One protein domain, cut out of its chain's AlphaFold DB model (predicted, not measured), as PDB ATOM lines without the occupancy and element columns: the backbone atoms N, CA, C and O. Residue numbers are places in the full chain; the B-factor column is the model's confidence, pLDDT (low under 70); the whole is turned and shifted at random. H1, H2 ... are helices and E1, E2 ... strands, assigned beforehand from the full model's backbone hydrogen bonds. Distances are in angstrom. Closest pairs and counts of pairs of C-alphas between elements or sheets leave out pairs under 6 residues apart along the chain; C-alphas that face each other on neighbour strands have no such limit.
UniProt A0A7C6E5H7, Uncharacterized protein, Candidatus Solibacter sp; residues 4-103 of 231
ATOM      1  N   LYS A   4     217.032 237.806 216.885       83.00
ATOM      2  CA  LYS A   4     216.916 238.432 218.216       83.00
ATOM      3  C   LYS A   4     218.264 238.908 218.776       83.00
ATOM      4  O   LYS A   4     218.314 239.912 219.482       83.00
ATOM      5  N   ASP A   5     219.357 238.218 218.459       87.31
ATOM      6  CA  ASP A   5     220.699 238.589 218.916       87.31
ATOM      7  C   ASP A   5     221.256 239.760 218.096       87.31
ATOM      8  O   ASP A   5     221.892 240.661 218.653       87.31
ATOM      9  N   LEU A   6     220.972 239.784 216.786       87.00
ATOM     10  CA  LEU A   6     221.315 240.903 215.899       87.00
ATOM     11  C   LEU A   6     220.607 242.180 216.354       87.00
ATOM     12  O   LEU A   6     221.244 243.224 216.497       87.00
ATOM     13  N   GLU A   7     219.315 242.087 216.672       88.12
ATOM     14  CA  GLU A   7     218.533 243.221 217.156       88.12
ATOM     15  C   GLU A   7     219.062 243.772 218.487       88.12
ATOM     16  O   GLU A   7     219.288 244.980 218.608       88.12
ATOM     17  N   LYS A   8     219.334 242.901 219.468       91.06
ATOM     18  CA  LYS A   8     219.922 243.306 220.755       91.06
ATOM     19  C   LYS A   8     221.268 244.003 220.569       91.06
ATOM     20  O   LYS A   8     221.527 245.037 221.189       91.06
ATOM     21  N   THR A   9     222.118 243.460 219.701       90.62
ATOM     22  CA  THR A   9     223.448 244.021 219.428       90.62
ATOM     23  C   THR A   9     223.341 245.383 218.747       90.62
ATOM     24  O   THR A   9     224.001 246.335 219.163       90.62
ATOM     25  N   ARG A  10     222.433 245.511 217.774       90.88
ATOM     26  CA  ARG A  10     222.118 246.773 217.098       90.88
ATOM     27  C   ARG A  10     221.653 247.843 218.084       90.88
ATOM     28  O   ARG A  10     222.196 248.946 218.087       90.88
ATOM     29  N   GLN A  11     220.692 247.520 218.951       92.56
ATOM     30  CA  GLN A  11     220.183 248.455 219.961       92.56
ATOM     31  C   GLN A  11     221.278 248.874 220.953       92.56
ATOM     32  O   GLN A  11     221.371 250.048 221.315       92.56
ATOM     33  N   ARG A  12     222.149 247.942 221.364       94.06
ATOM     34  CA  ARG A  12     223.297 248.245 222.230       94.06
ATOM     35  C   ARG A  12     224.266 249.223 221.564       94.06
ATOM     36  O   ARG A  12     224.677 250.181 222.211       94.06
ATOM     37  N   LEU A  13     224.614 249.008 220.295       91.31
ATOM     38  CA  LEU A  13     225.504 249.905 219.552       91.31
ATOM     39  C   LEU A  13     224.886 251.292 219.363       91.31
ATOM     40  O   LEU A  13     225.580 252.288 219.563       91.31
ATOM     41  N   ALA A  14     223.586 251.360 219.063       89.81
ATOM     42  CA  ALA A  14     222.860 252.620 218.911       89.81
ATOM     43  C   ALA A  14     222.886 253.461 220.200       89.81
ATOM     44  O   ALA A  14     223.139 254.661 220.150       89.81
ATOM     45  N   ARG A  15     222.720 252.828 221.371       92.44
ATOM     46  CA  ARG A  15     222.814 253.508 222.680       92.44
ATOM     47  C   ARG A  15     224.221 254.010 223.013       92.44
ATOM     48  O   ARG A  15     224.371 254.874 223.866       92.44
ATOM     49  N   GLN A  16     225.253 253.457 222.380       92.00
ATOM     50  CA  GLN A  16     226.647 253.824 222.623       92.00
ATOM     51  C   GLN A  16     227.174 254.868 221.629       92.00
ATOM     52  O   GLN A  16     228.378 255.147 221.638       92.00
ATOM     53  N   LEU A  17     226.339 255.400 220.732       90.75
ATOM     54  CA  LEU A  17     226.786 256.390 219.757       90.75
ATOM     55  C   LEU A  17     227.268 257.665 220.479       90.75
ATOM     56  O   LEU A  17     226.583 258.155 221.374       90.75
ATOM     57  N   PRO A  18     228.454 258.199 220.124       87.94
ATOM     58  CA  PRO A  18     228.897 259.496 220.616       87.94
ATOM     59  C   PRO A  18     227.905 260.606 220.254       87.94
ATOM     60  O   PRO A  18     227.290 260.553 219.189       87.94
ATOM     61  N   ASP A  19     227.813 261.629 221.103       90.38
ATOM     62  CA  ASP A  19     226.976 262.809 220.868       90.38
ATOM     63  C   ASP A  19     227.338 263.488 219.527       90.38
ATOM     64  O   ASP A  19     228.475 263.959 219.367       90.38
ATOM     65  N   PRO A  20     226.398 263.566 218.561       87.62
ATOM     66  CA  PRO A  20     226.626 264.205 217.269       87.62
ATOM     67  C   PRO A  20     226.981 265.695 217.353       87.62
ATOM     68  O   PRO A  20     227.543 266.228 216.400       87.62
ATOM     69  N   THR A  21     226.695 266.379 218.464       90.94
ATOM     70  CA  THR A  21     227.077 267.788 218.655       90.94
ATOM     71  C   THR A  21     228.569 267.963 218.962       90.94
ATOM     72  O   THR A  21     229.109 269.062 218.843       90.94
ATOM     73  N   GLN A  22     229.270 266.875 219.303       93.19
ATOM     74  CA  GLN A  22     230.672 266.874 219.732       93.19
ATOM     75  C   GLN A  22     231.570 266.070 218.786       93.19
ATOM     76  O   GLN A  22     232.468 265.340 219.227       93.19
ATOM     77  N   ILE A  23     231.331 266.174 217.478       92.44
ATOM     78  CA  ILE A  23     232.116 265.492 216.445       92.44
ATOM     79  C   ILE A  23     232.771 266.484 215.492       92.44
ATOM     80  O   ILE A  23     232.263 267.570 215.223       92.44
ATOM     81  N   LEU A  24     233.912 266.079 214.942       89.75
ATOM     82  CA  LEU A  24     234.640 266.862 213.957       89.75
ATOM     83  C   LEU A  24     235.200 265.934 212.886       89.75
ATOM     84  O   LEU A  24     235.900 264.973 213.194       89.75
ATOM     85  N   ARG A  25     234.913 266.230 211.618       86.69
ATOM     86  CA  ARG A  25     235.500 265.519 210.478       86.69
ATOM     87  C   ARG A  25     236.829 266.171 210.105       86.69
ATOM     88  O   ARG A  25     236.895 267.389 209.994       86.69
ATOM     89  N   GLY A  26     237.859 265.369 209.844       89.00
ATOM     90  CA  GLY A  26     239.127 265.854 209.300       89.00
ATOM     91  C   GLY A  26     240.352 265.141 209.858       89.00
ATOM     92  O   GLY A  26     240.275 264.029 210.387       89.00
ATOM     93  N   SER A  27     241.501 265.793 209.728       87.50
ATOM     94  CA  SER A  27     242.772 265.348 210.291       87.50
ATOM     95  C   SER A  27     243.495 266.520 210.933       87.50
ATOM     96  O   SER A  27     243.450 267.640 210.429       87.50
ATOM     97  N   LEU A  28     244.159 266.257 212.054       90.62
ATOM     98  CA  LEU A  28     244.964 267.248 212.746       90.62
ATOM     99  C   LEU A  28     246.421 267.107 212.302       90.62
ATOM    100  O   LEU A  28     247.002 266.031 212.414       90.62
ATOM    101  N   LEU A  29     247.000 268.190 211.798       89.81
ATOM    102  CA  LEU A  29     248.368 268.247 211.293       89.81
ATOM    103  C   LEU A  29     249.178 269.245 212.114       89.81
ATOM    104  O   LEU A  29     248.677 270.304 212.484       89.81
ATOM    105  N   LYS A  30     250.450 268.944 212.364       88.25
ATOM    106  CA  LYS A  30     251.391 269.913 212.933       88.25
ATOM    107  C   LYS A  30     252.146 270.573 211.788       88.25
ATOM    108  O   LYS A  30     252.777 269.877 210.996       88.25
ATOM    109  N   ARG A  31     252.079 271.898 211.683       86.06
ATOM    110  CA  ARG A  31     252.763 272.661 210.633       86.06
ATOM    111  C   ARG A  31     253.628 273.764 211.212       86.06
ATOM    112  O   ARG A  31     253.384 274.259 212.311       86.06
ATOM    113  N   ARG A  32     254.645 274.136 210.441       87.00
ATOM    114  CA  ARG A  32     255.458 275.325 210.670       87.00
ATOM    115  C   ARG A  32     255.008 276.392 209.681       87.00
ATOM    116  O   ARG A  32     255.052 276.141 208.482       87.00
ATOM    117  N   ILE A  33     254.528 277.525 210.181       84.50
ATOM    118  CA  ILE A  33     254.078 278.654 209.361       84.50
ATOM    119  C   ILE A  33     255.039 279.832 209.508       84.50
ATOM    120  O   ILE A  33     255.650 280.014 210.564       84.50
ATOM    121  N   PHE A  34     255.144 280.626 208.448       83.25
ATOM    122  CA  PHE A  34     255.948 281.841 208.397       83.25
ATOM    123  C   PHE A  34     255.038 283.015 208.056       83.25
ATOM    124  O   PHE A  34     254.272 282.951 207.095       83.25
ATOM    125  N   HIS A  35     255.099 284.072 208.860       82.94
ATOM    126  CA  HIS A  35     254.409 285.317 208.550       82.94
ATOM    127  C   HIS A  35     255.134 286.037 207.413       82.94
ATOM    128  O   HIS A  35     256.362 286.031 207.362       82.94
ATOM    129  N   GLN A  36     254.375 286.676 206.520       74.31
ATOM    130  CA  GLN A  36     254.959 287.388 205.380       74.31
ATOM    131  C   GLN A  36     255.642 288.704 205.783       74.31
ATOM    132  O   GLN A  36     256.578 289.117 205.107       74.31
ATOM    133  N   ARG A  37     255.212 289.371 206.869       79.12
ATOM    134  CA  ARG A  37     255.824 290.614 207.382       79.12
ATOM    135  C   ARG A  37     255.703 290.720 208.906       79.12
ATOM    136  O   ARG A  37     254.764 290.183 209.487       79.12
ATOM    137  N   GLY A  38     256.637 291.438 209.535       75.75
ATOM    138  CA  GLY A  38     256.500 291.922 210.917       75.75
ATOM    139  C   GLY A  38     256.750 290.902 212.034       75.75
ATOM    140  O   GLY A  38     256.220 291.073 213.126       75.75
ATOM    141  N   CYS A  39     257.533 289.841 211.803       83.38
ATOM    142  CA  CYS A  39     257.838 288.862 212.850       83.38
ATOM    143  C   CYS A  39     259.326 288.491 212.909       83.38
ATOM    144  O   CYS A  39     259.838 287.831 212.005       83.38
ATOM    145  N   ALA A  40     259.984 288.830 214.025       79.38
ATOM    146  CA  ALA A  40     261.393 288.523 214.266       79.38
ATOM    147  C   ALA A  40     261.691 287.014 214.160       79.38
ATOM    148  O   ALA A  40     262.528 286.628 213.358       79.38
ATOM    149  N   ARG A  41     260.932 286.131 214.834       78.44
ATOM    150  CA  ARG A  41     261.139 284.660 214.748       78.44
ATOM    151  C   ARG A  41     260.992 284.079 213.342       78.44
ATOM    152  O   ARG A  41     261.571 283.035 213.046       78.44
ATOM    153  N   CYS A  42     260.197 284.709 212.479       84.81
ATOM    154  CA  CYS A  42     260.107 284.296 211.079       84.81
ATOM    155  C   CYS A  42     261.333 284.762 210.286       84.81
ATOM    156  O   CYS A  42     261.847 283.982 209.491       84.81
ATOM    157  N   ALA A  43     261.831 285.976 210.551       80.25
ATOM    158  CA  ALA A  43     263.061 286.496 209.953       80.25
ATOM    159  C   ALA A  43     264.305 285.678 210.357       80.25
ATOM    160  O   ALA A  43     265.192 285.483 209.537       80.25
ATOM    161  N   CYS A  44     264.328 285.116 211.573       78.56
ATOM    162  CA  CYS A  44     265.390 284.214 212.043       78.56
ATOM    163  C   CYS A  44     265.330 282.787 211.451       78.56
ATOM    164  O   CYS A  44     266.165 281.955 211.790       78.56
ATOM    165  N   GLY A  45     264.313 282.439 210.650       79.56
ATOM    166  CA  GLY A  45     264.145 281.090 210.080       79.56
ATOM    167  C   GLY A  45     263.524 280.032 211.014       79.56
ATOM    168  O   GLY A  45     263.296 278.890 210.591       79.56
ATOM    169  N   GLU A  46     263.178 280.382 212.257       81.19
ATOM    170  CA  GLU A  46     262.540 279.458 213.208       81.19
ATOM    171  C   GLU A  46     261.079 279.161 212.840       81.19
ATOM    172  O   GLU A  46     260.671 277.995 212.818       81.19
ATOM    173  N   GLY A  47     260.304 280.203 212.514       84.25
ATOM    174  CA  GLY A  47     258.869 280.119 212.214       84.25
ATOM    175  C   GLY A  47     257.989 279.766 213.427       84.25
ATOM    176  O   GLY A  47     258.454 279.649 214.560       84.25
ATOM    177  N   HIS A  48     256.684 279.576 213.204       81.69
ATOM    178  CA  HIS A  48     255.722 279.242 214.264       81.69
ATOM    179  C   HIS A  48     255.152 277.839 214.098       81.69
ATOM    180  O   HIS A  48     254.670 277.470 213.029       81.69
ATOM    181  N   ARG A  49     255.154 277.056 215.179       85.56
ATOM    182  CA  ARG A  49     254.521 275.732 215.214       85.56
ATOM    183  C   ARG A  49     253.036 275.889 215.523       85.56
ATOM    184  O   ARG A  49     252.682 276.328 216.613       85.56
ATOM    185  N   VAL A  50     252.183 275.492 214.585       86.62
ATOM    186  CA  VAL A  50     250.725 275.605 214.697       86.62
ATOM    187  C   VAL A  50     250.074 274.265 214.373       86.62
ATOM    188  O   VAL A  50     250.555 273.502 213.529       86.62
ATOM    189  N   TRP A  51     248.981 273.958 215.068       90.44
ATOM    190  CA  TRP A  51     248.129 272.823 214.738       90.44
ATOM    191  C   TRP A  51     247.106 273.252 213.697       90.44
ATOM    192  O   TRP A  51     246.431 274.257 213.874       90.44
ATOM    193  N   VAL A  52     246.987 272.498 212.614       89.12
ATOM    194  CA  VAL A  52     246.076 272.789 211.512       89.12
ATOM    195  C   VAL A  52     245.110 271.626 211.369       89.12
ATOM    196  O   VAL A  52     245.519 270.496 211.108       89.12
ATOM    197  N   LEU A  53     243.820 271.897 211.538       91.19
ATOM    198  CA  LEU A  53     242.765 270.978 211.146       91.19
ATOM    199  C   LEU A  53     242.579 271.074 209.635       91.19
ATOM    200  O   LEU A  53     242.281 272.149 209.120       91.19
ATOM    201  N   THR A  54     242.712 269.954 208.936       90.06
ATOM    202  CA  THR A  54     242.383 269.849 207.515       90.06
ATOM    203  C   THR A  54     241.111 269.033 207.320       90.06
ATOM    204  O   THR A  54     240.973 267.939 207.874       90.06
ATOM    205  N   VAL A  55     240.179 269.553 206.527       89.25
ATOM    206  CA  VAL A  55     238.926 268.882 206.165       89.25
ATOM    207  C   VAL A  55     238.858 268.763 204.650       89.25
ATOM    208  O   VAL A  55     238.830 269.776 203.952       89.25
ATOM    209  N   SER A  56     238.831 267.530 204.147       81.00
ATOM    210  CA  SER A  56     238.693 267.243 202.716       81.00
ATOM    211  C   SER A  56     237.230 266.983 202.369       81.00
ATOM    212  O   SER A  56     236.599 266.076 202.922       81.00
ATOM    213  N   TYR A  57     236.699 267.771 201.441       79.31
ATOM    214  CA  TYR A  57     235.362 267.628 200.874       79.31
ATOM    215  C   TYR A  57     235.433 266.971 199.490       79.31
ATOM    216  O   TYR A  57     236.497 266.884 198.874       79.31
ATOM    217  N   ALA A  58     234.287 266.504 198.989       73.06
ATOM    218  CA  ALA A  58     234.186 266.012 197.619       73.06
ATOM    219  C   ALA A  58     234.562 267.118 196.611       73.06
ATOM    220  O   ALA A  58     234.290 268.299 196.844       73.06
ATOM    221  N   GLY A  59     235.201 266.739 195.498       74.50
ATOM    222  CA  GLY A  59     235.631 267.682 194.457       74.50
ATOM    223  C   GLY A  59     236.948 268.413 194.752       74.50
ATOM    224  O   GLY A  59     237.076 269.582 194.404       74.50
ATOM    225  N   ALA A  60     237.903 267.749 195.416       70.25
ATOM    226  CA  ALA A  60     239.255 268.255 195.709       70.25
ATOM    227  C   ALA A  60     239.323 269.555 196.542       70.25
ATOM    228  O   ALA A  60     240.372 270.191 196.638       70.25
ATOM    229  N   ARG A  61     238.227 269.945 197.199       78.19
ATOM    230  CA  ARG A  61     238.201 271.112 198.087       78.19
ATOM    231  C   ARG A  61     238.710 270.711 199.466       78.19
ATOM    232  O   ARG A  61     238.121 269.850 200.117       78.19
ATOM    233  N   SER A  62     239.781 271.353 199.929       82.56
ATOM    234  CA  SER A  62     240.269 271.206 201.302       82.56
ATOM    235  C   SER A  62     240.136 272.524 202.057       82.56
ATOM    236  O   SER A  62     240.428 273.590 201.519       82.56
ATOM    237  N   ARG A  63     239.667 272.458 203.304       86.94
ATOM    238  CA  ARG A  63     239.615 273.602 204.219       86.94
ATOM    239  C   ARG A  63     240.622 273.380 205.335       86.94
ATOM    240  O   ARG A  63     240.614 272.323 205.960       86.94
ATOM    241  N   GLN A  64     241.464 274.377 205.583       89.50
ATOM    242  CA  GLN A  64     242.442 274.362 206.666       89.50
ATOM    243  C   GLN A  64     242.058 275.396 207.720       89.50
ATOM    244  O   GLN A  64     241.723 276.530 207.386       89.50
ATOM    245  N   ILE A  65     242.083 274.993 208.988       88.25
ATOM    246  CA  ILE A  65     241.789 275.855 210.135       88.25
ATOM    247  C   ILE A  65     242.952 275.734 211.117       88.25
ATOM    248  O   ILE A  65     243.227 274.649 211.629       88.25
ATOM    249  N   SER A  66     243.639 276.843 211.374       89.19
ATOM    250  CA  SER A  66     244.679 276.930 212.401       89.19
ATOM    251  C   SER A  66     244.049 276.945 213.792       89.19
ATOM    252  O   SER A  66     243.101 277.686 214.037       89.19
ATOM    253  N   LEU A  67     244.576 276.133 214.704       89.38
ATOM    254  CA  LEU A  67     244.051 275.943 216.051       89.38
ATOM    255  C   LEU A  67     245.056 276.408 217.106       89.38
ATOM    256  O   LEU A  67     246.257 276.133 217.020       89.38
ATOM    257  N   SER A  68     244.535 277.046 218.152       86.31
ATOM    258  CA  SER A  68     245.276 277.313 219.386       86.31
ATOM    259  C   SER A  68     245.476 276.038 220.217       86.31
ATOM    260  O   SER A  68     244.810 275.021 220.013       86.31
ATOM    261  N   ALA A  69     246.362 276.091 221.218       81.12
ATOM    262  CA  ALA A  69     246.613 274.959 222.115       81.12
ATOM    263  C   ALA A  69     245.354 274.494 222.877       81.12
ATOM    264  O   ALA A  69     245.159 273.291 223.047       81.12
ATOM    265  N   LYS A  70     244.467 275.423 223.270       83.56
ATOM    266  CA  LYS A  70     243.181 275.099 223.919       83.56
ATOM    267  C   LYS A  70     242.203 274.431 222.946       83.56
ATOM    268  O   LYS A  70     241.547 273.460 223.301       83.56
ATOM    269  N   GLN A  71     242.137 274.906 221.701       89.88
ATOM    270  CA  GLN A  71     241.275 274.315 220.668       89.88
ATOM    271  C   GLN A  71     241.772 272.940 220.209       89.88
ATOM    272  O   GLN A  71     240.969 272.096 219.821       89.88
ATOM    273  N   LYS A  72     243.084 272.691 220.275       89.25
ATOM    274  CA  LYS A  72     243.698 271.416 219.897       89.25
ATOM    275  C   LYS A  72     243.122 270.239 220.690       89.25
ATOM    276  O   LYS A  72     242.728 269.245 220.088       89.25
ATOM    277  N   SER A  73     243.059 270.340 222.019       88.25
ATOM    278  CA  SER A  73     242.564 269.246 222.871       88.25
ATOM    279  C   SER A  73     241.086 268.939 222.605       88.25
ATOM    280  O   SER A  73     240.691 267.771 222.562       88.25
ATOM    281  N   LEU A  74     240.287 269.981 222.357       92.81
ATOM    282  CA  LEU A  74     238.885 269.855 221.971       92.81
ATOM    283  C   LEU A  74     238.738 269.196 220.592       92.81
ATOM    284  O   LEU A  74     238.003 268.221 220.452       92.81
ATOM    285  N   ALA A  75     239.500 269.657 219.597       91.94
ATOM    286  CA  ALA A  75     239.494 269.095 218.251       91.94
ATOM    287  C   ALA A  75     239.922 267.621 218.239       91.94
ATOM    288  O   ALA A  75     239.289 266.807 217.573       91.94
ATOM    289  N   GLU A  76     240.948 267.239 219.005       92.75
ATOM    290  CA  GLU A  76     241.355 265.837 219.155       92.75
ATOM    291  C   GLU A  76     240.233 264.970 219.737       92.75
ATOM    292  O   GLU A  76     239.999 263.861 219.253       92.75
ATOM    293  N   ARG A  77     239.523 265.468 220.758       93.06
ATOM    294  CA  ARG A  77     238.376 264.767 221.347       93.06
ATOM    295  C   ARG A  77     237.266 264.575 220.316       93.06
ATOM    296  O   ARG A  77     236.816 263.450 220.123       93.06
ATOM    297  N   TRP A  78     236.884 265.631 219.606       94.75
ATOM    298  CA  TRP A  78     235.823 265.569 218.600       94.75
ATOM    299  C   TRP A  78     236.191 264.719 217.377       94.75
ATOM    300  O   TRP A  78     235.339 264.020 216.830       94.75
ATOM    301  N   LEU A  79     237.466 264.698 216.977       92.44
ATOM    302  CA  LEU A  79     237.975 263.799 215.936       92.44
ATOM    303  C   LEU A  79     237.893 262.328 216.370       92.44
ATOM    304  O   LEU A  79     237.532 261.466 215.567       92.44
ATOM    305  N   ARG A  80     238.206 262.020 217.638       93.00
ATOM    306  CA  ARG A  80     238.032 260.667 218.194       93.00
ATOM    307  C   ARG A  80     236.558 260.269 218.244       93.00
ATOM    308  O   ARG A  80     236.230 259.165 217.818       93.00
ATOM    309  N   ASN A  81     235.685 261.175 218.686       94.00
ATOM    310  CA  ASN A  81     234.239 260.950 218.705       94.00
ATOM    311  C   ASN A  81     233.712 260.653 217.298       94.00
ATOM    312  O   ASN A  81     232.997 259.675 217.119       94.00
ATOM    313  N   TYR A  82     234.139 261.418 216.290       91.44
ATOM    314  CA  TYR A  82     233.772 261.174 214.894       91.44
ATOM    315  C   TYR A  82     234.195 259.780 214.408       91.44
ATOM    316  O   TYR A  82     233.404 259.081 213.779       91.44
ATOM    317  N   ARG A  83     235.427 259.343 214.706       90.06
ATOM    318  CA  ARG A  83     235.910 258.003 214.317       90.06
ATOM    319  C   ARG A  83     235.110 256.889 214.991       90.06
ATOM    320  O   ARG A  83     234.719 255.944 214.317       90.06
ATOM    321  N   ASN A  84     234.840 257.027 216.289       91.69
ATOM    322  CA  ASN A  84     234.042 256.071 217.059       91.69
ATOM    323  C   ASN A  84     232.596 256.010 216.539       91.69
ATOM    324  O   ASN A  84     232.070 254.925 216.302       91.69
ATOM    325  N   LEU A  85     231.990 257.174 216.278       90.88
ATOM    326  CA  LEU A  85     230.659 257.280 215.686       90.88
ATOM    327  C   LEU A  85     230.610 256.569 214.332       90.88
ATOM    328  O   LEU A  85     229.750 255.722 214.121       90.88
ATOM    329  N   ARG A  86     231.564 256.868 213.440       89.12
ATOM    330  CA  ARG A  86     231.653 256.240 212.119       89.12
ATOM    331  C   ARG A  86     231.758 254.718 212.220       89.12
ATOM    332  O   ARG A  86     230.985 254.030 211.569       89.12
ATOM    333  N   GLN A  87     232.661 254.209 213.055       88.94
ATOM    334  CA  GLN A  87     232.864 252.769 213.225       88.94
ATOM    335  C   GLN A  87     231.603 252.068 213.755       88.94
ATOM    336  O   GLN A  87     231.244 250.993 213.284       88.94
ATOM    337  N   LYS A  88     230.900 252.678 214.717       88.56
ATOM    338  CA  LYS A  88     229.649 252.122 215.251       88.56
ATOM    339  C   LYS A  88     228.512 252.155 214.238       88.56
ATOM    340  O   LYS A  88     227.742 251.203 214.184       88.56
ATOM    341  N   LEU A  89     228.407 253.221 213.445       86.31
ATOM    342  CA  LEU A  89     227.433 253.294 212.356       86.31
ATOM    343  C   LEU A  89     227.711 252.226 211.295       86.31
ATOM    344  O   LEU A  89     226.779 251.544 210.884       86.31
ATOM    345  N   GLU A  90     228.974 252.031 210.906       88.25
ATOM    346  CA  GLU A  90     229.381 250.961 209.984       88.25
ATOM    347  C   GLU A  90     228.991 249.577 210.542       88.25
ATOM    348  O   GLU A  90     228.305 248.821 209.858       88.25
ATOM    349  N   ALA A  91     229.279 249.295 211.818       83.19
ATOM    350  CA  ALA A  91     228.879 248.041 212.466       83.19
ATOM    351  C   ALA A  91     227.347 247.849 212.543       83.19
ATOM    352  O   ALA A  91     226.842 246.744 212.353       83.19
ATOM    353  N   ILE A  92     226.578 248.915 212.798       82.81
ATOM    354  CA  ILE A  92     225.106 248.865 212.758       82.81
ATOM    355  C   ILE A  92     224.615 248.530 211.343       82.81
ATOM    356  O   ILE A  92     223.705 247.716 211.193       82.81
ATOM    357  N   CYS A  93     225.210 249.135 210.311       80.00
ATOM    358  CA  CYS A  93     224.873 248.847 208.920       80.00
ATOM    359  C   CYS A  93     225.154 247.383 208.557       80.00
ATOM    360  O   CYS A  93     224.301 246.752 207.937       80.00
ATOM    361  N   GLU A  94     226.285 246.822 208.986       84.94
ATOM    362  CA  GLU A  94     226.609 245.402 208.781       84.94
ATOM    363  C   GLU A  94     225.592 244.475 209.462       84.94
ATOM    364  O   GLU A  94     225.112 243.522 208.850       84.94
ATOM    365  N   LEU A  95     225.190 244.774 210.704       85.62
ATOM    366  CA  LEU A  95     224.152 244.002 211.399       85.62
ATOM    367  C   LEU A  95     222.799 244.080 210.682       85.62
ATOM    368  O   LEU A  95     222.095 243.075 210.598       85.62
ATOM    369  N   ASN A  96     222.439 245.246 210.138       82.88
ATOM    370  CA  ASN A  96     221.220 245.401 209.345       82.88
ATOM    371  C   ASN A  96     221.291 244.583 208.047       82.88
ATOM    372  O   ASN A  96     220.315 243.931 207.695       82.88
ATOM    373  N   GLN A  97     222.437 244.576 207.359       79.25
ATOM    374  CA  GLN A  97     222.643 243.757 206.159       79.25
ATOM    375  C   GLN A  97     222.492 242.264 206.471       79.25
ATOM    376  O   GLN A  97     221.792 241.561 205.749       79.25
ATOM    377  N   GLN A  98     223.079 241.789 207.574       84.00
ATOM    378  CA  GLN A  98     222.929 240.401 208.022       84.00
ATOM    379  C   GLN A  98     221.483 240.056 208.386       84.00
ATOM    380  O   GLN A  98     221.026 238.951 208.111       84.00
ATOM    381  N   TRP A  99     220.761 240.991 209.005       82.56
ATOM    382  CA  TRP A  99     219.352 240.808 209.341       82.56
ATOM    383  C   TRP A  99     218.475 240.718 208.081       82.56
ATOM    384  O   TRP A  99     217.619 239.838 207.993       82.56
ATOM    385  N   LEU A 100     218.739 241.563 207.076       74.69
ATOM    386  CA  LEU A 100     218.058 241.527 205.776       74.69
ATOM    387  C   LEU A 100     218.366 240.239 205.000       74.69
ATOM    388  O   LEU A 100     217.448 239.625 204.474       74.69
ATOM    389  N   ALA A 101     219.622 239.785 204.996       71.75
ATOM    390  CA  ALA A 101     220.023 238.533 204.345       71.75
ATOM    391  C   ALA A 101     219.379 237.278 204.971       71.75
ATOM    392  O   ALA A 101     219.313 236.240 204.333       71.75
ATOM    393  N   GLN A 102     218.902 237.348 206.219       73.19
ATOM    394  CA  GLN A 102     218.169 236.249 206.870       73.19
ATOM    395  C   GLN A 102     216.660 236.275 206.597       73.19
ATOM    396  O   GLN A 102     215.933 235.420 207.094       73.19
ATOM    397  N   THR A 103     216.164 237.287 205.885       65.69
ATOM    398  CA  THR A 103     214.748 237.407 205.541       65.69
ATOM    399  C   THR A 103     214.578 236.878 204.117       65.69
ATOM    400  O   THR A 103     214.864 237.598 203.163       65.69
TER     401      THR A 103
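What this domain is: This is residues 4 to 103 of the 231 residues of an uncharacterized protein of Candidatus Solibacter sp (UniProt A0A7C6E5H7). Picture a long rod whose spine is the helix H3: H1 runs beside its last part in the opposite direction, and its first part packs on one face of a strongly twisted sheet of three strands. Beyond H3, E1 and E2 carry the rod on to a loop region with the tiny H2 at the far tip, while the turn of the hairpin E2 and E3, residues 57 to 61, points off sideways. The printed part has 100 residues with three named helices and three named strands, in the order H1 E1 H2 E2 E3 H3; the sheet's order is E1 - E2 - E3, antiparallel throughout, and the class is mixed, helices and strands. The whole is extended, with a radius of gyration of the C-alphas of 20.4 A and spans of 69 by 30 by 18 A.

Where its parts are: Find C-alpha 4 at (216.916, 238.432, 218.216); from there H1 runs through residues 4 to 15, 16.8 A from first to last C-alpha. E1 follows at residues 27 to 33, 17.5 A long, beginning at C-alpha 27 at (242.772, 265.348, 210.291). Next look for H2, the four residues 40 to 43, and then E2, residues 48 to 56, 23.8 A long. E3 is residues 62 to 67, 15.9 A. H3, residues 69 to 101, covers 48.5 A and ends at C-alpha 101 at (220.023, 238.533, 204.345).

How they stand to each other: Start at the sheet, where E2 is the inner strand and E1 and E3 are edge strands. Between E1 and E2 you find N 29 and O 52 within hydrogen-bond range at 2.8 A, and N 50 and O 31 at 2.9 A. In the hairpin E2 and E3, N 53 and O 65 are 2.8 A apart. H3 is on the sheet in two layers, a helix on one face of a sheet, at a height over the sheet of 9.0 A. It lies over E1 and E2, and only just not over E3, on which 2 of its C-alphas fall. It runs along the strands, at 22 degrees to E2 on the local plane; the closest C-alphas of E2 and H3, those of Trp 51 and Lys 72, are 6.9 A apart. With its residues 88 to 99 alone, H3 touches H1, the closest C-alphas being those of Arg 10 and Ile 92 at 5.7 A; they run opposite ways at a shallow tilt of 18 degrees. H1 and H2 are not on the sheet, and H2 is apart from H3. In H1 every O i to N i+4 pair is within hydrogen-bond range, in H3 27 of 29, and H2 is too short for such a pair.

The domain as a whole: The two C-alphas farthest apart are those of Ala 40 and Thr 103, at 69.7 A, while those of Lys 4 and Thr 103 are 12.9 A apart. The printed part has no cut, and the link from H1 to E1, with 11 residues, is long. The mean pLDDT of the printed part is 85.9, and residue 103 is under 70.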